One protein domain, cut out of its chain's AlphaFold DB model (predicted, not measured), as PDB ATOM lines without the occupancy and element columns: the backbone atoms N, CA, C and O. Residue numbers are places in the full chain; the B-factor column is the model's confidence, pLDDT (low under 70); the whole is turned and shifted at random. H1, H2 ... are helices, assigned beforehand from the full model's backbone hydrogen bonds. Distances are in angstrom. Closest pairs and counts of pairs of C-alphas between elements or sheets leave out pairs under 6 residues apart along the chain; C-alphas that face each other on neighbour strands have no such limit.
ATOM      1  N   ALA A  83     287.716 367.117 122.137       78.56
ATOM      2  CA  ALA A  83     288.435 367.917 123.132       78.56
ATOM      3  C   ALA A  83     287.572 369.103 123.595       78.56
ATOM      4  O   ALA A  83     287.264 369.215 124.778       78.56
ATOM      5  N   LEU A  84     287.041 369.877 122.640       77.81
ATOM      6  CA  LEU A  84     286.122 370.981 122.921       77.81
ATOM      7  C   LEU A  84     284.852 370.525 123.666       77.81
ATOM      8  O   LEU A  84     284.372 371.239 124.545       77.81
ATOM      9  N   PHE A  85     284.315 369.337 123.358       85.06
ATOM     10  CA  PHE A  85     283.229 368.747 124.143       85.06
ATOM     11  C   PHE A  85     283.645 368.518 125.599       85.06
ATOM     12  O   PHE A  85     282.905 368.935 126.485       85.06
ATOM     13  N   LYS A  86     284.802 367.892 125.862       86.56
ATOM     14  CA  LYS A  86     285.286 367.641 127.231       86.56
ATOM     15  C   LYS A  86     285.470 368.957 127.993       86.56
ATOM     16  O   LYS A  86     284.944 369.085 129.096       86.56
ATOM     17  N   ASP A  87     286.108 369.950 127.379       84.81
ATOM     18  CA  ASP A  87     286.362 371.264 127.984       84.81
ATOM     19  C   ASP A  87     285.062 371.986 128.376       84.81
ATOM     20  O   ASP A  87     284.894 372.425 129.517       84.81
ATOM     21  N   LEU A  88     284.092 372.047 127.459       83.81
ATOM     22  CA  LEU A  88     282.778 372.647 127.713       83.81
ATOM     23  C   LEU A  88     281.903 371.790 128.645       83.81
ATOM     24  O   LEU A  88     281.029 372.310 129.340       83.81
ATOM     25  N   PHE A  89     282.116 370.474 128.686       88.75
ATOM     26  CA  PHE A  89     281.422 369.568 129.596       88.75
ATOM     27  C   PHE A  89     281.903 369.738 131.043       88.75
ATOM     28  O   PHE A  89     281.060 369.715 131.941       88.75
ATOM     29  N   MET A  90     283.194 370.001 131.267       89.19
ATOM     30  CA  MET A  90     283.749 370.300 132.594       89.19
ATOM     31  C   MET A  90     283.244 371.639 133.167       89.19
ATOM     32  O   MET A  90     282.969 371.717 134.361       89.19
ATOM     33  N   GLN A  91     283.065 372.674 132.336       87.06
ATOM     34  CA  GLN A  91     282.660 374.021 132.779       87.06
ATOM     35  C   GLN A  91     281.191 374.081 133.261       87.06
ATOM     36  O   GLN A  91     280.275 373.937 132.441       87.06
ATOM     37  N   PRO A  92     280.905 374.314 134.560       83.56
ATOM     38  CA  PRO A  92     279.536 374.301 135.082       83.56
ATOM     39  C   PRO A  92     278.665 375.458 134.561       83.56
ATOM     40  O   PRO A  92     277.450 375.291 134.457       83.56
ATOM     41  N   GLU A  93     279.264 376.590 134.181       85.06
ATOM     42  CA  GLU A  93     278.591 377.776 133.632       85.06
ATOM     43  C   GLU A  93     278.009 377.522 132.233       85.06
ATOM     44  O   GLU A  93     277.023 378.147 131.829       85.06
ATOM     45  N   VAL A  94     278.607 376.598 131.474       82.12
ATOM     46  CA  VAL A  94     278.156 376.258 130.122       82.12
ATOM     47  C   VAL A  94     276.927 375.364 130.218       82.12
ATOM     48  O   VAL A  94     276.977 374.273 130.790       82.12
ATOM     49  N   ASN A  95     275.809 375.794 129.627       79.94
ATOM     50  CA  ASN A  95     274.567 375.025 129.635       79.94
ATOM     51  C   ASN A  95     274.769 373.655 128.955       79.94
ATOM     52  O   ASN A  95     275.137 373.580 127.780       79.94
ATOM     53  N   ILE A  96     274.477 372.579 129.691       80.62
ATOM     54  CA  ILE A  96     274.662 371.190 129.251       80.62
ATOM     55  C   ILE A  96     273.941 370.876 127.929       80.62
ATOM     56  O   ILE A  96     274.461 370.114 127.123       80.62
ATOM     57  N   ILE A  97     272.801 371.515 127.646       76.94
ATOM     58  CA  ILE A  97     272.026 371.307 126.411       76.94
ATOM     59  C   ILE A  97     272.820 371.763 125.178       76.94
ATOM     60  O   ILE A  97     272.784 371.090 124.152       76.94
ATOM     61  N   SER A  98     273.566 372.870 125.271       77.56
ATOM     62  CA  SER A  98     274.454 373.326 124.189       77.56
ATOM     63  C   SER A  98     275.668 372.412 124.007       77.56
ATOM     64  O   SER A  98     276.080 372.181 122.876       77.56
ATOM     65  N   VAL A  99     276.198 371.830 125.087       78.06
ATOM     66  CA  VAL A  99     277.292 370.845 125.007       78.06
ATOM     67  C   VAL A  99     276.803 369.539 124.357       78.06
ATOM     68  O   VAL A  99     277.492 368.952 123.529       78.06
ATOM     69  N   MET A 100     275.566 369.122 124.653       76.69
ATOM     70  CA  MET A 100     274.930 367.927 124.078       76.69
ATOM     71  C   MET A 100     274.528 368.056 122.597       76.69
ATOM     72  O   MET A 100     274.134 367.054 121.997       76.69
ATOM     73  N   GLN A 101     274.651 369.237 121.979       72.06
ATOM     74  CA  GLN A 101     274.456 369.425 120.529       72.06
ATOM     75  C   GLN A 101     275.683 369.017 119.693       72.06
ATOM     76  O   GLN A 101     275.643 369.100 118.470       72.06
ATOM     77  N   ILE A 102     276.763 368.557 120.330       71.56
ATOM     78  CA  ILE A 102     277.945 368.040 119.640       71.56
ATOM     79  C   ILE A 102     277.683 366.596 119.163       71.56
ATOM     80  O   ILE A 102     277.419 365.696 119.966       71.56
ATOM     81  N   ASP A 103     277.760 366.375 117.846       66.38
ATOM     82  CA  ASP A 103     277.502 365.073 117.200       66.38
ATOM     83  C   ASP A 103     278.597 364.021 117.465       66.38
ATOM     84  O   ASP A 103     278.346 362.824 117.373       66.38
ATOM     85  N   SER A 104     279.819 364.438 117.820       68.81
ATOM     86  CA  SER A 104     280.941 363.522 118.095       68.81
ATOM     87  C   SER A 104     280.884 362.851 119.474       68.81
ATOM     88  O   SER A 104     281.808 362.131 119.832       68.81
ATOM     89  N   ILE A 105     279.819 363.058 120.257       73.06
ATOM     90  CA  ILE A 105     279.666 362.432 121.583       73.06
ATOM     91  C   ILE A 105     279.641 360.902 121.466       73.06
ATOM     92  O   ILE A 105     280.357 360.236 122.206       73.06
ATOM     93  N   ALA A 106     278.951 360.348 120.466       77.25
ATOM     94  CA  ALA A 106     278.920 358.910 120.176       77.25
ATOM     95  C   ALA A 106     280.290 358.275 119.824       77.25
ATOM     96  O   ALA A 106     280.363 357.062 119.637       77.25
ATOM     97  N   GLN A 107     281.364 359.065 119.705       83.62
ATOM     98  CA  GLN A 107     282.734 358.578 119.494       83.62
ATOM     99  C   GLN A 107     283.510 358.381 120.810       83.62
ATOM    100  O   GLN A 107     284.598 357.813 120.785       83.62
ATOM    101  N   ILE A 108     282.971 358.843 121.944       87.69
ATOM    102  CA  ILE A 108     283.576 358.714 123.276       87.69
ATOM    103  C   ILE A 108     283.132 357.383 123.890       87.69
ATOM    104  O   ILE A 108     281.940 357.064 123.909       87.69
ATOM    105  N   HIS A 109     284.069 356.604 124.432       90.31
ATOM    106  CA  HIS A 109     283.709 355.362 125.117       90.31
ATOM    107  C   HIS A 109     283.026 355.658 126.465       90.31
ATOM    108  O   HIS A 109     283.402 356.587 127.177       90.31
ATOM    109  N   ILE A 110     282.032 354.853 126.859       91.88
ATOM    110  CA  ILE A 110     281.331 355.057 128.144       91.88
ATOM    111  C   ILE A 110     282.302 354.971 129.324       91.88
ATOM    112  O   ILE A 110     282.189 355.758 130.259       91.88
ATOM    113  N   GLU A 111     283.280 354.073 129.256       91.56
ATOM    114  CA  GLU A 111     284.338 353.951 130.251       91.56
ATOM    115  C   GLU A 111     285.185 355.226 130.367       91.56
ATOM    116  O   GLU A 111     285.355 355.755 131.460       91.56
ATOM    117  N   GLU A 112     285.639 355.771 129.236       91.31
ATOM    118  CA  GLU A 112     286.386 357.033 129.154       91.31
ATOM    119  C   GLU A 112     285.578 358.213 129.721       91.31
ATOM    120  O   GLU A 112     286.101 359.037 130.472       91.31
ATOM    121  N   MET A 113     284.281 358.270 129.408       92.56
ATOM    122  CA  MET A 113     283.382 359.310 129.901       92.56
ATOM    123  C   MET A 113     283.134 359.205 131.412       92.56
ATOM    124  O   MET A 113     283.101 360.219 132.104       92.56
ATOM    125  N   LEU A 114     282.948 357.992 131.935       92.38
ATOM    126  CA  LEU A 114     282.746 357.749 133.364       92.38
ATOM    127  C   LEU A 114     284.012 358.065 134.175       92.38
ATOM    128  O   LEU A 114     283.901 358.675 135.238       92.38
ATOM    129  N   THR A 115     285.197 357.738 133.652       90.75
ATOM    130  CA  THR A 115     286.486 358.170 134.216       90.75
ATOM    131  C   THR A 115     286.576 359.698 134.263       90.75
ATOM    132  O   THR A 115     286.744 360.256 135.347       90.75
ATOM    133  N   LEU A 116     286.334 360.385 133.137       90.81
ATOM    134  CA  LEU A 116     286.329 361.853 133.057       90.81
ATOM    135  C   LEU A 116     285.362 362.492 134.070       90.81
ATOM    136  O   LEU A 116     285.700 363.478 134.721       90.81
ATOM    137  N   ILE A 117     284.161 361.927 134.224       92.38
ATOM    138  CA  ILE A 117     283.150 362.391 135.186       92.38
ATOM    139  C   ILE A 117     283.665 362.330 136.628       92.38
ATOM    140  O   ILE A 117     283.396 363.252 137.402       92.38
ATOM    141  N   LEU A 118     284.382 361.267 137.001       89.62
ATOM    142  CA  LEU A 118     284.902 361.094 138.355       89.62
ATOM    143  C   LEU A 118     286.137 361.968 138.596       89.62
ATOM    144  O   LEU A 118     286.124 362.757 139.540       89.62
ATOM    145  N   GLU A 119     287.152 361.893 137.730       88.69
ATOM    146  CA  GLU A 119     288.400 362.672 137.825       88.69
ATOM    147  C   GLU A 119     288.133 364.181 137.902       88.69
ATOM    148  O   GLU A 119     288.649 364.873 138.780       88.69
ATOM    149  N   GLN A 120     287.255 364.678 137.024       91.62
ATOM    150  CA  GLN A 120     286.884 366.094 136.933       91.62
ATOM    151  C   GLN A 120     285.704 366.454 137.855       91.62
ATOM    152  O   GLN A 120     285.171 367.561 137.794       91.62
ATOM    153  N   LYS A 121     285.298 365.522 138.734       91.69
ATOM    154  CA  LYS A 121     284.331 365.705 139.835       91.69
ATOM    155  C   LYS A 121     282.989 366.290 139.372       91.69
ATOM    156  O   LYS A 121     282.351 367.077 140.075       91.69
ATOM    157  N   ILE A 122     282.560 365.896 138.174       91.50
ATOM    158  CA  ILE A 122     281.442 366.500 137.449       91.50
ATOM    159  C   ILE A 122     280.123 366.204 138.187       91.50
ATOM    160  O   ILE A 122     279.844 365.043 138.499       91.50
ATOM    161  N   PRO A 123     279.269 367.215 138.464       89.25
ATOM    162  CA  PRO A 123     278.045 367.017 139.235       89.25
ATOM    163  C   PRO A 123     277.124 365.939 138.651       89.25
ATOM    164  O   PRO A 123     276.771 365.987 137.471       89.25
ATOM    165  N   GLY A 124     276.668 365.017 139.507       88.12
ATOM    166  CA  GLY A 124     275.842 363.855 139.145       88.12
ATOM    167  C   GLY A 124     274.724 364.123 138.121       88.12
ATOM    168  O   GLY A 124     274.664 363.398 137.131       88.12
ATOM    169  N   PRO A 125     273.892 365.177 138.259       86.75
ATOM    170  CA  PRO A 125     272.849 365.486 137.273       86.75
ATOM    171  C   PRO A 125     273.389 365.845 135.878       86.75
ATOM    172  O   PRO A 125     272.834 365.416 134.868       86.75
ATOM    173  N   ARG A 126     274.501 366.594 135.807       90.75
ATOM    174  CA  ARG A 126     275.177 366.967 134.550       90.75
ATOM    175  C   ARG A 126     275.802 365.738 133.887       90.75
ATOM    176  O   ARG A 126     275.661 365.545 132.682       90.75
ATOM    177  N   ALA A 127     276.424 364.887 134.700       92.81
ATOM    178  CA  ALA A 127     276.991 363.609 134.291       92.81
ATOM    179  C   ALA A 127     275.925 362.619 133.785       92.81
ATOM    180  O   ALA A 127     276.067 362.053 132.704       92.81
ATOM    181  N   GLY A 128     274.820 362.462 134.519       92.44
ATOM    182  CA  GLY A 128     273.713 361.573 134.167       92.44
ATOM    183  C   GLY A 128     273.071 361.921 132.823       92.44
ATOM    184  O   GLY A 128     272.830 361.024 132.022       92.44
ATOM    185  N   LEU A 129     272.862 363.211 132.529       90.25
ATOM    186  CA  LEU A 129     272.344 363.659 131.226       90.25
ATOM    187  C   LEU A 129     273.285 363.307 130.061       90.25
ATOM    188  O   LEU A 129     272.819 362.900 128.996       90.25
ATOM    189  N   ALA A 130     274.599 363.421 130.263       90.69
ATOM    190  CA  ALA A 130     275.588 363.058 129.250       90.69
ATOM    191  C   ALA A 130     275.643 361.540 129.009       90.69
ATOM    192  O   ALA A 130     275.650 361.083 127.864       90.69
ATOM    193  N   LEU A 131     275.605 360.755 130.089       93.75
ATOM    194  CA  LEU A 131     275.548 359.295 130.031       93.75
ATOM    195  C   LEU A 131     274.236 358.797 129.414       93.75
ATOM    196  O   LEU A 131     274.261 357.830 128.664       93.75
ATOM    197  N   PHE A 132     273.114 359.481 129.653       93.25
ATOM    198  CA  PHE A 132     271.829 359.192 129.011       93.25
ATOM    199  C   PHE A 132     271.889 359.394 127.488       93.25
ATOM    200  O   PHE A 132     271.401 358.537 126.749       93.25
ATOM    201  N   LYS A 133     272.541 360.466 127.000       89.06
ATOM    202  CA  LYS A 133     272.783 360.649 125.555       89.06
ATOM    203  C   LYS A 133     273.626 359.493 124.994       89.06
ATOM    204  O   LYS A 133     273.175 358.811 124.075       89.06
ATOM    205  N   LEU A 134     274.792 359.224 125.589       90.38
ATOM    206  CA  LEU A 134     275.704 358.147 125.166       90.38
ATOM    207  C   LEU A 134     275.040 356.767 125.151       90.38
ATOM    208  O   LEU A 134     275.181 356.021 124.187       90.38
ATOM    209  N   PHE A 135     274.293 356.433 126.203       92.50
ATOM    210  CA  PHE A 135     273.566 355.173 126.344       92.50
ATOM    211  C   PHE A 135     272.602 354.930 125.173       92.50
ATOM    212  O   PHE A 135     272.574 353.836 124.606       92.50
ATOM    213  N   HIS A 136     271.855 355.963 124.773       89.31
ATOM    214  CA  HIS A 136     270.918 355.885 123.655       89.31
ATOM    215  C   HIS A 136     271.599 355.903 122.278       89.31
ATOM    216  O   HIS A 136     271.171 355.156 121.398       89.31
ATOM    217  N   GLU A 137     272.659 356.695 122.081       88.81
ATOM    218  CA  GLU A 137     273.399 356.735 120.810       88.81
ATOM    219  C   GLU A 137     274.152 355.425 120.538       88.81
ATOM    220  O   GLU A 137     274.073 354.886 119.433       88.81
ATOM    221  N   LEU A 138     274.800 354.862 121.562       88.50
ATOM    222  CA  LEU A 138     275.514 353.582 121.492       88.50
ATOM    223  C   LEU A 138     274.583 352.357 121.594       88.50
ATOM    224  O   LEU A 138     275.035 351.231 121.402       88.50
ATOM    225  N   ARG A 139     273.283 352.565 121.868       90.25
ATOM    226  CA  ARG A 139     272.230 351.529 121.986       90.25
ATOM    227  C   ARG A 139     272.529 350.425 123.011       90.25
ATOM    228  O   ARG A 139     272.132 349.275 122.825       90.25
ATOM    229  N   ILE A 140     273.225 350.781 124.084       91.88
ATOM    230  CA  ILE A 140     273.669 349.848 125.127       91.88
ATOM    231  C   ILE A 140     272.482 349.461 126.026       91.88
ATOM    232  O   ILE A 140     271.592 350.271 126.277       91.88
ATOM    233  N   THR A 141     272.427 348.218 126.513       93.81
ATOM    234  CA  THR A 141     271.359 347.784 127.433       93.81
ATOM    235  C   THR A 141     271.627 348.233 128.878       93.81
ATOM    236  O   THR A 141     272.787 348.384 129.272       93.81
ATOM    237  N   PRO A 142     270.594 348.367 129.741       93.62
ATOM    238  CA  PRO A 142     270.793 348.746 131.144       93.62
ATOM    239  C   PRO A 142     271.741 347.816 131.912       93.62
ATOM    240  O   PRO A 142     272.439 348.251 132.825       93.62
ATOM    241  N   LYS A 143     271.790 346.528 131.540       92.25
ATOM    242  CA  LYS A 143     272.669 345.541 132.176       92.25
ATOM    243  C   LYS A 143     274.129 345.723 131.759       92.25
ATOM    244  O   LYS A 143     275.006 345.679 132.612       92.25
ATOM    245  N   GLU A 144     274.398 345.962 130.478       93.62
ATOM    246  CA  GLU A 144     275.755 346.249 129.987       93.62
ATOM    247  C   GLU A 144     276.278 347.582 130.535       93.62
ATOM    248  O   GLU A 144     277.426 347.659 130.971       93.62
ATOM    249  N   PHE A 145     275.426 348.612 130.589       95.62
ATOM    250  CA  PHE A 145     275.774 349.893 131.200       95.62
ATOM    251  C   PHE A 145     276.056 349.754 132.701       95.62
ATOM    252  O   PHE A 145     277.060 350.274 133.177       95.62
ATOM    253  N   TYR A 146     275.245 348.985 133.437       95.19
ATOM    254  CA  TYR A 146     275.525 348.641 134.835       95.19
ATOM    255  C   TYR A 146     276.885 347.941 135.005       95.19
ATOM    256  O   TYR A 146     277.666 348.351 135.860       95.19
ATOM    257  N   MET A 147     277.220 346.957 134.159       93.69
ATOM    258  CA  MET A 147     278.525 346.277 134.215       93.69
ATOM    259  C   MET A 147     279.707 347.231 133.955       93.69
ATOM    260  O   MET A 147     280.746 347.084 134.598       93.69
ATOM    261  N   LYS A 148     279.551 348.221 133.061       92.75
ATOM    262  CA  LYS A 148     280.543 349.293 132.831       92.75
ATOM    263  C   LYS A 148     280.620 350.289 133.998       92.75
ATOM    264  O   LYS A 148     281.701 350.744 134.344       92.75
ATOM    265  N   LEU A 149     279.490 350.609 134.630       92.50
ATOM    266  CA  LEU A 149     279.434 351.522 135.773       92.50
ATOM    267  C   LEU A 149     280.133 350.936 137.011       92.50
ATOM    268  O   LEU A 149     280.848 351.658 137.700       92.50
ATOM    269  N   ILE A 150     279.972 349.633 137.278       91.44
ATOM    270  CA  ILE A 150     280.639 348.969 138.411       91.44
ATOM    271  C   ILE A 150     282.091 348.567 138.119       91.44
ATOM    272  O   ILE A 150     282.874 348.443 139.053       91.44
ATOM    273  N   SER A 151     282.503 348.371 136.858       88.06
ATOM    274  CA  SER A 151     283.907 348.021 136.560       88.06
ATOM    275  C   SER A 151     284.879 349.147 136.933       88.06
ATOM    276  O   SER A 151     286.030 348.878 137.279       88.06
ATOM    277  N   ILE A 152     284.387 350.387 136.940       82.38
ATOM    278  CA  ILE A 152     285.108 351.615 137.295       82.38
ATOM    279  C   ILE A 152     285.298 351.780 138.810       82.38
ATOM    280  O   ILE A 152     286.150 352.554 139.238       82.38
ATOM    281  N   GLU A 153     284.649 350.944 139.630       67.69
ATOM    282  CA  GLU A 153     285.002 350.775 141.049       67.69
ATOM    283  C   GLU A 153     286.485 350.397 141.243       67.69
ATOM    284  O   GLU A 153     287.071 350.639 142.294       67.69
ATOM    285  N   ARG A 154     287.109 349.813 140.211       65.12
ATOM    286  CA  ARG A 154     288.509 349.371 140.214       65.12
ATOM    287  C   ARG A 154     289.523 350.495 139.975       65.12
ATOM    288  O   ARG A 154     290.723 350.223 140.016       65.12
ATOM    289  N   LEU A 155     289.084 351.730 139.715       58.47
ATOM    290  CA  LEU A 155     289.980 352.890 139.725       58.47
ATOM    291  C   LEU A 155     290.363 353.212 141.178       58.47
ATOM    292  O   LEU A 155     289.516 353.216 142.072       58.47
ATOM    293  N   LYS A 156     291.658 353.440 141.422       55.06
ATOM    294  CA  LYS A 156     292.295 353.285 142.746       55.06
ATOM    295  C   LYS A 156     291.798 354.242 143.847       55.06
ATOM    296  O   LYS A 156     292.060 353.992 145.021       55.06
ATOM    297  N   ASP A 157     291.057 355.290 143.493       61.19
ATOM    298  CA  ASP A 157     290.764 356.421 144.383       61.19
ATOM    299  C   ASP A 157     289.445 356.312 145.166       61.19
ATOM    300  O   ASP A 157     289.149 357.175 145.997       61.19
ATOM    301  N   LEU A 158     288.662 355.234 145.004       63.44
ATOM    302  CA  LEU A 158     287.453 354.993 145.817       63.44
ATOM    303  C   LEU A 158     287.719 354.702 147.307       63.44
ATOM    304  O   LEU A 158     286.772 354.497 148.069       63.44
ATOM    305  N   ASN A 159     288.971 354.754 147.761       67.06
ATOM    306  CA  ASN A 159     289.294 354.852 149.187       67.06
ATOM    307  C   ASN A 159     288.991 356.242 149.777       67.06
ATOM    308  O   ASN A 159     288.803 356.361 150.986       67.06
ATOM    309  N   ASN A 160     288.892 357.279 148.944       82.75
ATOM    310  CA  ASN A 160     288.627 358.652 149.363       82.75
ATOM    311  C   ASN A 160     287.112 358.947 149.399       82.75
ATOM    312  O   ASN A 160     286.393 358.799 148.405       82.75
ATOM    313  N   ASP A 161     286.631 359.417 150.553       84.50
ATOM    314  CA  ASP A 161     285.221 359.722 150.821       84.50
ATOM    315  C   ASP A 161     284.591 360.721 149.836       84.50
ATOM    316  O   ASP A 161     283.389 360.629 149.571       84.50
ATOM    317  N   LEU A 162     285.364 361.635 149.239       84.56
ATOM    318  CA  LEU A 162     284.862 362.537 148.199       84.56
ATOM    319  C   LEU A 162     284.468 361.762 146.934       84.56
ATOM    320  O   LEU A 162     283.368 361.957 146.415       84.56
ATOM    321  N   TYR A 163     285.326 360.851 146.466       85.94
ATOM    322  CA  TYR A 163     285.048 360.029 145.286       85.94
ATOM    323  C   TYR A 163     283.938 359.007 145.554       85.94
ATOM    324  O   TYR A 163     283.080 358.823 144.690       85.94
ATOM    325  N   ARG A 164     283.855 358.433 146.766       88.44
ATOM    326  CA  ARG A 164     282.704 357.607 147.191       88.44
ATOM    327  C   ARG A 164     281.384 358.377 147.075       88.44
ATOM    328  O   ARG A 164     280.438 357.892 146.459       88.44
ATOM    329  N   ASN A 165     281.331 359.601 147.604       89.00
ATOM    330  CA  ASN A 165     280.142 360.456 147.519       89.00
ATOM    331  C   ASN A 165     279.803 360.870 146.075       89.00
ATOM    332  O   ASN A 165     278.629 360.882 145.703       89.00
ATOM    333  N   LEU A 166     280.804 361.190 145.247       89.38
ATOM    334  CA  LEU A 166     280.606 361.514 143.828       89.38
ATOM    335  C   LEU A 166     280.071 360.311 143.039       89.38
ATOM    336  O   LEU A 166     279.077 360.450 142.329       89.38
ATOM    337  N   PHE A 167     280.661 359.127 143.221       92.69
ATOM    338  CA  PHE A 167     280.219 357.888 142.578       92.69
ATOM    339  C   PHE A 167     278.796 357.495 143.000       92.69
ATOM    340  O   PHE A 167     277.968 357.174 142.151       92.69
ATOM    341  N   ILE A 168     278.448 357.602 144.286       94.12
ATOM    342  CA  ILE A 168     277.084 357.315 144.754       94.12
ATOM    343  C   ILE A 168     276.064 358.325 144.193       94.12
ATOM    344  O   ILE A 168     274.992 357.917 143.737       94.12
ATOM    345  N   ARG A 169     276.406 359.620 144.100       94.06
ATOM    346  CA  ARG A 169     275.573 360.638 143.420       94.06
ATOM    347  C   ARG A 169     275.448 360.396 141.908       94.06
ATOM    348  O   ARG A 169     274.392 360.672 141.331       94.06
ATOM    349  N   LEU A 170     276.486 359.864 141.264       94.38
ATOM    350  CA  LEU A 170     276.463 359.459 139.859       94.38
ATOM    351  C   LEU A 170     275.531 358.261 139.643       94.38
ATOM    352  O   LEU A 170     274.647 358.318 138.786       94.38
ATOM    353  N   CYS A 171     275.660 357.222 140.469       95.12
ATOM    354  CA  CYS A 171     274.777 356.059 140.488       95.12
ATOM    355  C   CYS A 171     273.309 356.450 140.715       95.12
ATOM    356  O   CYS A 171     272.437 355.961 140.002       95.12
ATOM    357  N   TYR A 172     273.031 357.380 141.635       95.94
ATOM    358  CA  TYR A 172     271.689 357.930 141.871       95.94
ATOM    359  C   TYR A 172     271.131 358.657 140.638       95.94
ATOM    360  O   TYR A 172     269.983 358.452 140.245       95.94
ATOM    361  N   SER A 173     271.972 359.433 139.952       94.88
ATOM    362  CA  SER A 173     271.588 360.135 138.720       94.88
ATOM    363  C   SER A 173     271.293 359.154 137.572       94.88
ATOM    364  O   SER A 173     270.278 359.287 136.888       94.88
ATOM    365  N   CYS A 174     272.117 358.114 137.406       95.06
ATOM    366  CA  CYS A 174     271.889 357.036 136.435       95.06
ATOM    367  C   CYS A 174     270.632 356.210 136.759       95.06
ATOM    368  O   CYS A 174     269.911 355.790 135.853       95.06
ATOM    369  N   TYR A 175     270.356 355.999 138.048       95.38
ATOM    370  CA  TYR A 175     269.182 355.287 138.548       95.38
ATOM    371  C   TYR A 175     267.872 356.027 138.239       95.38
ATOM    372  O   TYR A 175     266.969 355.433 137.649       95.38
ATOM    373  N   HIS A 176     267.776 357.327 138.541       93.44
ATOM    374  CA  HIS A 176     266.581 358.117 138.210       93.44
ATOM    375  C   HIS A 176     266.343 358.237 136.699       93.44
ATOM    376  O   HIS A 176     265.193 358.226 136.255       93.44
ATOM    377  N   LEU A 177     267.416 358.263 135.902       93.00
ATOM    378  CA  LEU A 177     267.362 358.209 134.437       93.00
ATOM    379  C   LEU A 177     267.141 356.785 133.879       93.00
ATOM    380  O   LEU A 177     267.101 356.605 132.664       93.00
ATOM    381  N   LYS A 178     266.944 355.779 134.749       93.50
ATOM    382  CA  LYS A 178     266.637 354.370 134.422       93.50
ATOM    383  C   LYS A 178     267.688 353.669 133.547       93.50
ATOM    384  O   LYS A 178     267.377 352.690 132.872       93.50
ATOM    385  N   LEU A 179     268.941 354.125 133.608       94.44
ATOM    386  CA  LEU A 179     270.070 353.564 132.851       94.44
ATOM    387  C   LEU A 179     270.579 352.224 133.414       94.44
ATOM    388  O   LEU A 179     271.404 351.565 132.791       94.44
ATOM    389  N   VAL A 180     270.118 351.828 134.605       95.75
ATOM    390  CA  VAL A 180     270.648 350.709 135.401       95.75
ATOM    391  C   VAL A 180     269.522 349.924 136.092       95.75
ATOM    392  O   VAL A 180     268.502 350.520 136.451       95.75
ATOM    393  N   PRO A 181     269.662 348.601 136.322       92.94
ATOM    394  CA  PRO A 181     268.634 347.811 136.996       92.94
ATOM    395  C   PRO A 181     268.529 348.167 138.489       92.94
ATOM    396  O   PRO A 181     269.505 348.071 139.229       92.94
ATOM    397  N   HIS A 182     267.321 348.524 138.945       89.94
ATOM    398  CA  HIS A 182     267.025 348.941 140.328       89.94
ATOM    399  C   HIS A 182     267.545 347.963 141.395       89.94
ATOM    400  O   HIS A 182     268.202 348.383 142.344       89.94
ATOM    401  N   ARG A 183     267.271 346.658 141.237       90.62
ATOM    402  CA  ARG A 183     267.680 345.634 142.213       90.62
ATOM    403  C   ARG A 183     269.191 345.423 142.227       90.62
ATOM    404  O   ARG A 183     269.769 345.343 143.305       90.62
ATOM    405  N   ASP A 184     269.802 345.332 141.049       93.38
ATOM    406  CA  ASP A 184     271.214 344.975 140.906       93.38
ATOM    407  C   ASP A 184     272.102 346.110 141.437       93.38
ATOM    408  O   ASP A 184     272.978 345.864 142.263       93.38
ATOM    409  N   LEU A 185     271.795 347.364 141.067       95.19
ATOM    410  CA  LEU A 185     272.498 348.540 141.581       95.19
ATOM    411  C   LEU A 185     272.351 348.686 143.097       95.19
ATOM    412  O   LEU A 185     273.349 348.890 143.780       95.19
ATOM    413  N   LEU A 186     271.128 348.617 143.635       95.12
ATOM    414  CA  LEU A 186     270.924 348.846 145.066       95.12
ATOM    415  C   LEU A 186     271.499 347.713 145.916       95.12
ATOM    416  O   LEU A 186     272.106 348.001 146.939       95.12
ATOM    417  N   GLY A 187     271.398 346.454 145.474       94.12
ATOM    418  CA  GLY A 187     272.081 345.338 146.133       94.12
ATOM    419  C   GLY A 187     273.595 345.561 146.196       94.12
ATOM    420  O   GLY A 187     274.175 345.503 147.276       94.12
ATOM    421  N   TYR A 188     274.210 345.920 145.066       94.75
ATOM    422  CA  TYR A 188     275.631 346.266 144.981       94.75
ATOM    423  C   TYR A 188     276.016 347.461 145.873       94.75
ATOM    424  O   TYR A 188     277.010 347.386 146.590       94.75
ATOM    425  N   ILE A 189     275.231 348.545 145.888       94.94
ATOM    426  CA  ILE A 189     275.512 349.721 146.729       94.94
ATOM    427  C   ILE A 189     275.463 349.364 148.220       94.94
ATOM    428  O   ILE A 189     276.346 349.775 148.973       94.94
ATOM    429  N   ILE A 190     274.465 348.581 148.638       96.19
ATOM    430  CA  ILE A 190     274.292 348.161 150.034       96.19
ATOM    431  C   ILE A 190     275.440 347.236 150.476       96.19
ATOM    432  O   ILE A 190     275.920 347.387 151.593       96.19
ATOM    433  N   ASP A 191     275.918 346.338 149.607       93.88
ATOM    434  CA  ASP A 191     277.007 345.392 149.912       93.88
ATOM    435  C   ASP A 191     278.428 345.980 149.818       93.88
ATOM    436  O   ASP A 191     279.362 345.363 150.335       93.88
ATOM    437  N   LYS A 192     278.626 347.120 149.136       91.50
ATOM    438  CA  LYS A 192     279.964 347.699 148.884       91.50
ATOM    439  C   LYS A 192     280.285 348.981 149.643       91.50
ATOM    440  O   LYS A 192     281.462 349.302 149.797       91.50
ATOM    441  N   PHE A 193     279.284 349.727 150.094       92.12
ATOM    442  CA  PHE A 193     279.483 351.037 150.712       92.12
ATOM    443  C   PHE A 193     278.952 351.044 152.149       92.12
ATOM    444  O   PHE A 193     277.967 350.388 152.468       92.12
ATOM    445  N   HIS A 194     279.577 351.821 153.036       92.94
ATOM    446  CA  HIS A 194     279.019 352.051 154.370       92.94
ATOM    447  C   HIS A 194     277.729 352.901 154.262       92.94
ATOM    448  O   HIS A 194     277.732 353.876 153.501       92.94
ATOM    449  N   PRO A 195     276.664 352.615 155.043       93.88
ATOM    450  CA  PRO A 195     275.383 353.333 155.019       93.88
ATOM    451  C   PRO A 195     275.460 354.858 154.839       93.88
ATOM    452  O   PRO A 195     274.741 355.405 154.004       93.88
ATOM    453  N   LYS A 196     276.396 355.535 155.528       92.94
ATOM    454  CA  LYS A 196     276.605 357.000 155.450       92.94
ATOM    455  C   LYS A 196     276.655 357.584 154.027       92.94
ATOM    456  O   LYS A 196     276.265 358.731 153.848       92.94
ATOM    457  N   TYR A 197     277.134 356.843 153.021       91.56
ATOM    458  CA  TYR A 197     277.254 357.369 151.653       91.56
ATOM    459  C   TYR A 197     275.943 357.293 150.861       91.56
ATOM    460  O   TYR A 197     275.687 358.155 150.023       91.56
ATOM    461  N   TYR A 198     275.116 356.269 151.100       90.75
ATOM    462  CA  TYR A 198     273.903 356.003 150.318       90.75
ATOM    463  C   TYR A 198     272.610 356.478 150.987       90.75
ATOM    464  O   TYR A 198     271.525 356.054 150.595       90.75
ATOM    465  N   GLU A 199     272.688 357.431 151.921       93.69
ATOM    466  CA  GLU A 199     271.495 358.055 152.508       93.69
ATOM    467  C   GLU A 199     270.552 358.647 151.447       93.69
ATOM    468  O   GLU A 199     269.337 358.602 151.623       93.69
ATOM    469  N   ILE A 200     271.077 359.098 150.302       93.88
ATOM    470  CA  ILE A 200     270.259 359.568 149.172       93.88
ATOM    471  C   ILE A 200     269.314 358.493 148.603       93.88
ATOM    472  O   ILE A 200     268.294 358.854 148.037       93.88
ATOM    473  N   PHE A 201     269.612 357.203 148.792       95.75
ATOM    474  CA  PHE A 201     268.783 356.063 148.377       95.75
ATOM    475  C   PHE A 201     267.909 355.488 149.509       95.75
ATOM    476  O   PHE A 201     267.237 354.469 149.320       95.75
ATOM    477  N   ILE A 202     267.939 356.055 150.723       95.19
ATOM    478  CA  ILE A 202     267.339 355.389 151.891       95.19
ATOM    479  C   ILE A 202     265.817 355.241 151.775       95.19
ATOM    480  O   ILE A 202     265.251 354.273 152.280       95.19
ATOM    481  N   ASN A 203     265.150 356.156 151.070       94.12
ATOM    482  CA  ASN A 203     263.705 356.107 150.864       94.12
ATOM    483  C   ASN A 203     263.325 354.988 149.883       94.12
ATOM    484  O   ASN A 203     262.359 354.262 150.109       94.12
ATOM    485  N   GLU A 204     264.108 354.796 148.824       93.62
ATOM    486  CA  GLU A 204     263.981 353.715 147.849       93.62
ATOM    487  C   GLU A 204     264.259 352.352 148.485       93.62
ATOM    488  O   GLU A 204     263.518 351.399 148.245       93.62
ATOM    489  N   ILE A 205     265.283 352.268 149.340       93.75
ATOM    490  CA  ILE A 205     265.618 351.055 150.090       93.75
ATOM    491  C   ILE A 205     264.485 350.697 151.058       93.75
ATOM    492  O   ILE A 205     263.964 349.588 150.992       93.75
ATOM    493  N   LEU A 206     264.064 351.631 151.921       90.69
ATOM    494  CA  LEU A 206     263.038 351.387 152.943       90.69
ATOM    495  C   LEU A 206     261.639 351.154 152.357       90.69
ATOM    496  O   LEU A 206     260.864 350.377 152.914       90.69
ATOM    497  N   SER A 207     261.299 351.798 151.235       87.06
ATOM    498  CA  SER A 207     260.008 351.582 150.572       87.06
ATOM    499  C   SER A 207     259.938 350.242 149.831       87.06
ATOM    500  O   SER A 207     258.868 349.622 149.799       87.06
ATOM    501  N   SER A 208     261.061 349.765 149.280       88.19
ATOM    502  CA  SER A 208     261.147 348.552 148.462       88.19
ATOM    503  C   SER A 208     261.348 347.290 149.311       88.19
ATOM    504  O   SER A 208     262.469 346.914 149.650       88.19
ATOM    505  N   PHE A 209     260.250 346.573 149.590       84.00
ATOM    506  CA  PHE A 209     260.245 345.283 150.304       84.00
ATOM    507  C   PHE A 209     261.409 344.328 149.951       84.00
ATOM    508  O   PHE A 209     262.081 343.880 150.880       84.00
ATOM    509  N   PRO A 210     261.700 343.991 148.671       85.31
ATOM    510  CA  PRO A 210     262.756 343.025 148.358       85.31
ATOM    511  C   PRO A 210     264.167 343.532 148.684       85.31
ATOM    512  O   PRO A 210     265.054 342.712 148.917       85.31
ATOM    513  N   ILE A 211     264.379 344.850 148.714       91.81
ATOM    514  CA  ILE A 211     265.689 345.475 148.944       91.81
ATOM    515  C   ILE A 211     265.889 345.765 150.432       91.81
ATOM    516  O   ILE A 211     266.951 345.442 150.956       91.81
ATOM    517  N   LEU A 212     264.859 346.227 151.153       92.12
ATOM    518  CA  LEU A 212     264.902 346.278 152.617       92.12
ATOM    519  C   LEU A 212     265.091 344.881 153.222       92.12
ATOM    520  O   LEU A 212     265.898 344.704 154.132       92.12
ATOM    521  N   LYS A 213     264.398 343.867 152.684       92.44
ATOM    522  CA  LYS A 213     264.613 342.463 153.056       92.44
ATOM    523  C   LYS A 213     266.084 342.077 152.884       92.44
ATOM    524  O   LYS A 213     266.666 341.532 153.812       92.44
ATOM    525  N   TYR A 214     266.668 342.364 151.719       92.75
ATOM    526  CA  TYR A 214     268.069 342.052 151.427       92.75
ATOM    527  C   TYR A 214     269.026 342.747 152.410       92.75
ATOM    528  O   TYR A 214     269.828 342.071 153.051       92.75
ATOM    529  N   ALA A 215     268.865 344.058 152.615       94.06
ATOM    530  CA  ALA A 215     269.672 344.860 153.538       94.06
ATOM    531  C   ALA A 215     269.629 344.354 154.991       94.06
ATOM    532  O   ALA A 215     270.638 344.389 155.687       94.06
ATOM    533  N   LEU A 216     268.477 343.864 155.459       92.31
ATOM    534  CA  LEU A 216     268.313 343.406 156.842       92.31
ATOM    535  C   LEU A 216     268.832 341.981 157.101       92.31
ATOM    536  O   LEU A 216     269.090 341.654 158.260       92.31
ATOM    537  N   THR A 217     268.957 341.117 156.084       88.19
ATOM    538  CA  THR A 217     269.175 339.669 156.311       88.19
ATOM    539  C   THR A 217     270.265 339.031 155.447       88.19
ATOM    540  O   THR A 217     271.061 338.241 155.966       88.19
ATOM    541  N   GLU A 218     270.323 339.377 154.160       90.06
ATOM    542  CA  GLU A 218     271.143 338.720 153.129       90.06
ATOM    543  C   GLU A 218     272.417 339.509 152.775       90.06
ATOM    544  O   GLU A 218     273.381 338.910 152.307       90.06
ATOM    545  N   SER A 219     272.442 340.821 153.028       91.75
ATOM    546  CA  SER A 219     273.595 341.693 152.774       91.75
ATOM    547  C   SER A 219     274.775 341.444 153.723       91.75
ATOM    548  O   SER A 219     274.602 341.027 154.874       91.75
ATOM    549  N   ARG A 220     275.982 341.774 153.243       88.62
ATOM    550  CA  ARG A 220     277.215 341.855 154.040       88.62
ATOM    551  C   ARG A 220     277.142 342.959 155.100       88.62
ATOM    552  O   ARG A 220     277.414 342.679 156.260       88.62
ATOM    553  N   MET A 221     276.684 344.157 154.728       90.31
ATOM    554  CA  MET A 221     276.649 345.363 155.582       90.31
ATOM    555  C   MET A 221     275.399 345.436 156.485       90.31
ATOM    556  O   MET A 221     274.868 346.515 156.775       90.31
ATOM    557  N   LYS A 222     274.832 344.281 156.859       92.56
ATOM    558  CA  LYS A 222     273.485 344.215 157.447       92.56
ATOM    559  C   LYS A 222     273.398 344.727 158.880       92.56
ATOM    560  O   LYS A 222     272.339 345.231 159.255       92.56
ATOM    561  N   GLN A 223     274.457 344.608 159.685       91.25
ATOM    562  CA  GLN A 223     274.433 345.126 161.060       91.25
ATOM    563  C   GLN A 223     274.701 346.633 161.072       91.25
ATOM    564  O   GLN A 223     274.084 347.377 161.827       91.25
ATOM    565  N   GLU A 224     275.521 347.106 160.146       92.62
ATOM    566  CA  GLU A 224     275.885 348.499 159.926       92.62
ATOM    567  C   GLU A 224     274.645 349.259 159.441       92.62
ATOM    568  O   GLU A 224     274.289 350.298 159.997       92.62
ATOM    569  N   PHE A 225     273.907 348.683 158.482       93.88
ATOM    570  CA  PHE A 225     272.608 349.184 158.027       93.88
ATOM    571  C   PHE A 225     271.567 349.226 159.160       93.88
ATOM    572  O   PHE A 225     270.920 350.258 159.360       93.88
ATOM    573  N   LYS A 226     271.426 348.139 159.936       92.25
ATOM    574  CA  LYS A 226     270.527 348.074 161.105       92.25
ATOM    575  C   LYS A 226     270.850 349.153 162.139       92.25
ATOM    576  O   LYS A 226     269.946 349.864 162.566       92.25
ATOM    577  N   ASN A 227     272.120 349.295 162.511       91.69
ATOM    578  CA  ASN A 227     272.581 350.245 163.520       91.69
ATOM    579  C   ASN A 227     272.417 351.696 163.046       91.69
ATOM    580  O   ASN A 227     271.865 352.524 163.768       91.69
ATOM    581  N   HIS A 228     272.845 352.002 161.819       93.69
ATOM    582  CA  HIS A 228     272.833 353.363 161.280       93.69
ATOM    583  C   HIS A 228     271.417 353.866 160.946       93.69
ATOM    584  O   HIS A 228     271.137 355.056 161.091       93.69
ATOM    585  N   TYR A 229     270.497 352.977 160.544       94.00
ATOM    586  CA  TYR A 229     269.131 353.352 160.161       94.00
ATOM    587  C   TYR A 229     268.020 352.839 161.082       94.00
ATOM    588  O   TYR A 229     266.852 352.990 160.722       94.00
ATOM    589  N   ALA A 230     268.325 352.332 162.284       89.81
ATOM    590  CA  ALA A 230     267.344 351.805 163.245       89.81
ATOM    591  C   ALA A 230     266.063 352.661 163.352       89.81
ATOM    592  O   ALA A 230     264.955 352.159 163.168       89.81
ATOM    593  N   ILE A 231     266.204 353.978 163.545       89.12
ATOM    594  CA  ILE A 231     265.081 354.929 163.671       89.12
ATOM    595  C   ILE A 231     264.210 354.978 162.397       89.12
ATOM    596  O   ILE A 231     262.983 355.027 162.489       89.12
ATOM    597  N   LYS A 232     264.820 354.917 161.206       89.81
ATOM    598  CA  LYS A 232     264.105 354.906 159.914       89.81
ATOM    599  C   LYS A 232     263.526 353.520 159.574       89.81
ATOM    600  O   LYS A 232     262.520 353.416 158.874       89.81
ATOM    601  N   ILE A 233     264.103 352.449 160.117       88.19
ATOM    602  CA  ILE A 233     263.544 351.092 160.058       88.19
ATOM    603  C   ILE A 233     262.277 351.016 160.932       88.19
ATOM    604  O   ILE A 233     261.239 350.555 160.458       88.19
ATOM    605  N   PHE A 234     262.298 351.571 162.154       83.19
ATOM    606  CA  PHE A 234     261.121 351.648 163.035       83.19
ATOM    607  C   PHE A 234     259.946 352.444 162.433       83.19
ATOM    608  O   PHE A 234     258.784 352.112 162.696       83.19
ATOM    609  N   SER A 235     260.207 353.481 161.622       81.94
ATOM    610  CA  SER A 235     259.149 354.223 160.914       81.94
ATOM    611  C   SER A 235     258.606 353.483 159.681       81.94
ATOM    612  O   SER A 235     257.452 353.700 159.302       81.94
ATOM    613  N   SER A 236     259.361 352.535 159.117       83.44
ATOM    614  CA  SER A 236     259.010 351.726 157.933       83.44
ATOM    615  C   SER A 236     258.044 350.572 158.255       83.44
ATOM    616  O   SER A 236     258.215 349.420 157.848       83.44
ATOM    617  N   LYS A 237     256.994 350.894 159.022       84.06
ATOM    618  CA  LYS A 237     256.082 349.944 159.675       84.06
ATOM    619  C   LYS A 237     255.496 348.893 158.734       84.06
ATOM    620  O   LYS A 237     255.409 347.731 159.111       84.06
ATOM    621  N   THR A 238     255.055 349.277 157.536       79.25
ATOM    622  CA  THR A 238     254.360 348.356 156.617       79.25
ATOM    623  C   THR A 238     255.309 347.312 156.029       79.25
ATOM    624  O   THR A 238     254.955 346.135 155.978       79.25
ATOM    625  N   GLN A 239     256.524 347.708 155.659       81.75
ATOM    626  CA  GLN A 239     257.548 346.805 155.145       81.75
ATOM    627  C   GLN A 239     258.079 345.897 156.260       81.75
ATOM    628  O   GLN A 239     258.195 344.696 156.042       81.75
ATOM    629  N   MET A 240     258.281 346.413 157.478       85.06
ATOM    630  CA  MET A 240     258.629 345.572 158.634       85.06
ATOM    631  C   MET A 240     257.530 344.550 158.955       85.06
ATOM    632  O   MET A 240     257.831 343.373 159.144       85.06
ATOM    633  N   VAL A 241     256.249 344.943 158.905       79.88
ATOM    634  CA  VAL A 241     255.117 344.003 159.007       79.88
ATOM    635  C   VAL A 241     255.217 342.889 157.952       79.88
ATOM    636  O   VAL A 241     255.049 341.717 158.286       79.88
ATOM    637  N   GLN A 242     255.512 343.224 156.691       74.69
ATOM    638  CA  GLN A 242     255.648 342.242 155.607       74.69
ATOM    639  C   GLN A 242     256.863 341.321 155.793       74.69
ATOM    640  O   GLN A 242     256.731 340.108 155.642       74.69
ATOM    641  N   ILE A 243     258.035 341.869 156.134       81.81
ATOM    642  CA  ILE A 243     259.297 341.123 156.271       81.81
ATOM    643  C   ILE A 243     259.224 340.175 157.472       81.81
ATOM    644  O   ILE A 243     259.535 338.993 157.330       81.81
ATOM    645  N   SER A 244     258.727 340.639 158.621       83.19
ATOM    646  CA  SER A 244     258.503 339.777 159.784       83.19
ATOM    647  C   SER A 244     257.435 338.718 159.512       83.19
ATOM    648  O   SER A 244     257.648 337.560 159.847       83.19
ATOM    649  N   THR A 245     256.330 339.044 158.829       73.12
ATOM    650  CA  THR A 245     255.342 338.013 158.447       73.12
ATOM    651  C   THR A 245     255.958 336.971 157.500       73.12
ATOM    652  O   THR A 245     255.715 335.784 157.676       73.12
ATOM    653  N   TYR A 246     256.801 337.375 156.542       80.06
ATOM    654  CA  TYR A 246     257.505 336.452 155.640       80.06
ATOM    655  C   TYR A 246     258.470 335.521 156.391       80.06
ATOM    656  O   TYR A 246     258.422 334.307 156.198       80.06
ATOM    657  N   TYR A 247     259.328 336.063 157.264       82.94
ATOM    658  CA  TYR A 247     260.302 335.245 157.991       82.94
ATOM    659  C   TYR A 247     259.667 334.371 159.072       82.94
ATOM    660  O   TYR A 247     260.128 333.252 159.256       82.94
ATOM    661  N   TYR A 248     258.554 334.781 159.685       79.44
ATOM    662  CA  TYR A 248     257.793 333.932 160.610       79.44
ATOM    663  C   TYR A 248     257.419 332.561 160.010       79.44
ATOM    664  O   TYR A 248     257.447 331.551 160.708       79.44
ATOM    665  N   PHE A 249     257.114 332.513 158.707       70.81
ATOM    666  CA  PHE A 249     256.794 331.276 157.983       70.81
ATOM    667  C   PHE A 249     258.004 330.580 157.331       70.81
ATOM    668  O   PHE A 249     257.830 329.495 156.776       70.81
ATOM    669  N   LYS A 250     259.204 331.180 157.349       75.06
ATOM    670  CA  LYS A 250     260.391 330.666 156.632       75.06
ATOM    671  C   LYS A 250     261.584 330.349 157.537       75.06
ATOM    672  O   LYS A 250     262.225 329.324 157.341       75.06
ATOM    673  N   ASP A 251     261.913 331.240 158.467       77.25
ATOM    674  CA  ASP A 251     263.058 331.126 159.370       77.25
ATOM    675  C   ASP A 251     262.780 331.908 160.666       77.25
ATOM    676  O   ASP A 251     262.809 333.144 160.704       77.25
ATOM    677  N   LEU A 252     262.516 331.161 161.742       75.25
ATOM    678  CA  LEU A 252     262.223 331.718 163.062       75.25
ATOM    679  C   LEU A 252     263.436 332.409 163.709       75.25
ATOM    680  O   LEU A 252     263.242 333.289 164.544       75.25
ATOM    681  N   ASN A 253     264.674 332.077 163.328       78.25
ATOM    682  CA  ASN A 253     265.864 332.722 163.885       78.25
ATOM    683  C   ASN A 253     265.997 334.150 163.345       78.25
ATOM    684  O   ASN A 253     266.162 335.093 164.117       78.25
ATOM    685  N   ILE A 254     265.825 334.319 162.029       81.44
ATOM    686  CA  ILE A 254     265.795 335.642 161.390       81.44
ATOM    687  C   ILE A 254     264.585 336.447 161.888       81.44
ATOM    688  O   ILE A 254     264.705 337.643 162.154       81.44
ATOM    689  N   PHE A 255     263.428 335.805 162.091       84.62
ATOM    690  CA  PHE A 255     262.280 336.457 162.726       84.62
ATOM    691  C   PHE A 255     262.613 336.994 164.130       84.62
ATOM    692  O   PHE A 255     262.298 338.144 164.435       84.62
ATOM    693  N   ASN A 256     263.270 336.190 164.969       82.56
ATOM    694  CA  ASN A 256     263.638 336.575 166.332       82.56
ATOM    695  C   ASN A 256     264.668 337.718 166.364       82.56
ATOM    696  O   ASN A 256     264.573 338.580 167.234       82.56
ATOM    697  N   GLU A 257     265.598 337.786 165.404       84.69
ATOM    698  CA  GLU A 257     266.479 338.954 165.242       84.69
ATOM    699  C   GLU A 257     265.659 340.214 164.894       84.69
ATOM    700  O   GLU A 257     265.792 341.259 165.538       84.69
ATOM    701  N   LEU A 258     264.744 340.100 163.922       85.75
ATOM    702  CA  LEU A 258     263.887 341.196 163.461       85.75
ATOM    703  C   LEU A 258     262.926 341.725 164.537       85.75
ATOM    704  O   LEU A 258     262.585 342.906 164.486       85.75
ATOM    705  N   MET A 259     262.515 340.904 165.515       82.81
ATOM    706  CA  MET A 259     261.636 341.317 166.625       82.81
ATOM    707  C   MET A 259     262.165 342.536 167.394       82.81
ATOM    708  O   MET A 259     261.367 343.347 167.862       82.81
TER     709      MET A 259
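This is residues 83 to 259 of the 1034 residues of an uncharacterized protein of Trichomonas vaginalis (UniProt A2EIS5). Helices are stacked one after another, roughly in chain order, along an elongated body: H1, H2 and H3 at one end, H6, H8 and H9 side by side in the middle, and the hairpin of H13 and H14 at the other end. A second hairpin, H4 and H5, fills the space before the middle, and H10, H11 and H12 follow it. The printed part has 177 residues with fourteen named helices, H1 to H14, and no named strand: all helix. It is only just compact, close to loose, with a radius of gyration of the C-alphas of 18.7 A, and spans 60 by 31 by 26 A.

Start at H8, residues 161 to 176, which with H4, residues 110 to 119, H6, residues 142 to 154, and H9, residues 182 to 192, makes a bundle, a group of helices gathered together. H5, residues 124 to 137, touches H8 at a steep tilt of 50 degrees; their closest C-alphas, Gly 124 and Leu 170, are 4.5 A apart. H4 and H5 form a hairpin at 11 degrees, closest at C-alphas 117 and 127, 6.3 A. H3, residues 103 to 107, only just touches residues 134 to 137 of H5, with 3 pairs of C-alphas within 8 A, closest 106 and 137, 6.0 A. H1, residues 83 to 90, touches H2, residues 96 to 99, closest at C-alphas 89 and 99, 6.3 A. H7, residues 156 to 159, is close to H8 but not clearly touching, C-alphas 158 and 164 being closest at 5.6 A. Then look at H11, residues 209 to 218, the hub: it touches H9, closest at C-alphas 190 and 215, 6.7 A, and residues 239 to 243 of H13, residues 237 to 248, closest at 209 and 239, 5.7 A. It touches H12, residues 222 to 235, and, only just, with 3 pairs, H10, residues 199 to 207, both only at the corner; the closest C-alphas are 216 and 222, 5.3 A, and 206 and 212, 5.4 A. H13 and H14, residues 252 to 259, form a hairpin, closest at C-alphas 247 and 255, 5.3 A. Every O i to N i+4 pair is within hydrogen-bond range in H1, H4, H5, H8, H9, H11, H13 and H14; H6 has 6 of 9, H10 3 of 5, H12 8 of 10, H3 0 of 1 but 1 of 2 O i to N i+3 pairs, and H2 and H7 are too short.

Find C-alpha 161 at (285.221, 359.722, 150.821); from there H8 runs 22.6 A. H1 begins at (288.435, 367.917, 123.132), and H14 ends at (261.636, 341.317, 166.625). H6 measures 19.9 A and H5 19.8 A.

The C-alphas farthest apart, Leu 84 and Leu 252, are 61.0 A apart. The printed part has no cut, and no link is long. Residues 103 to 104 and 153 to 159 have pLDDT under 70.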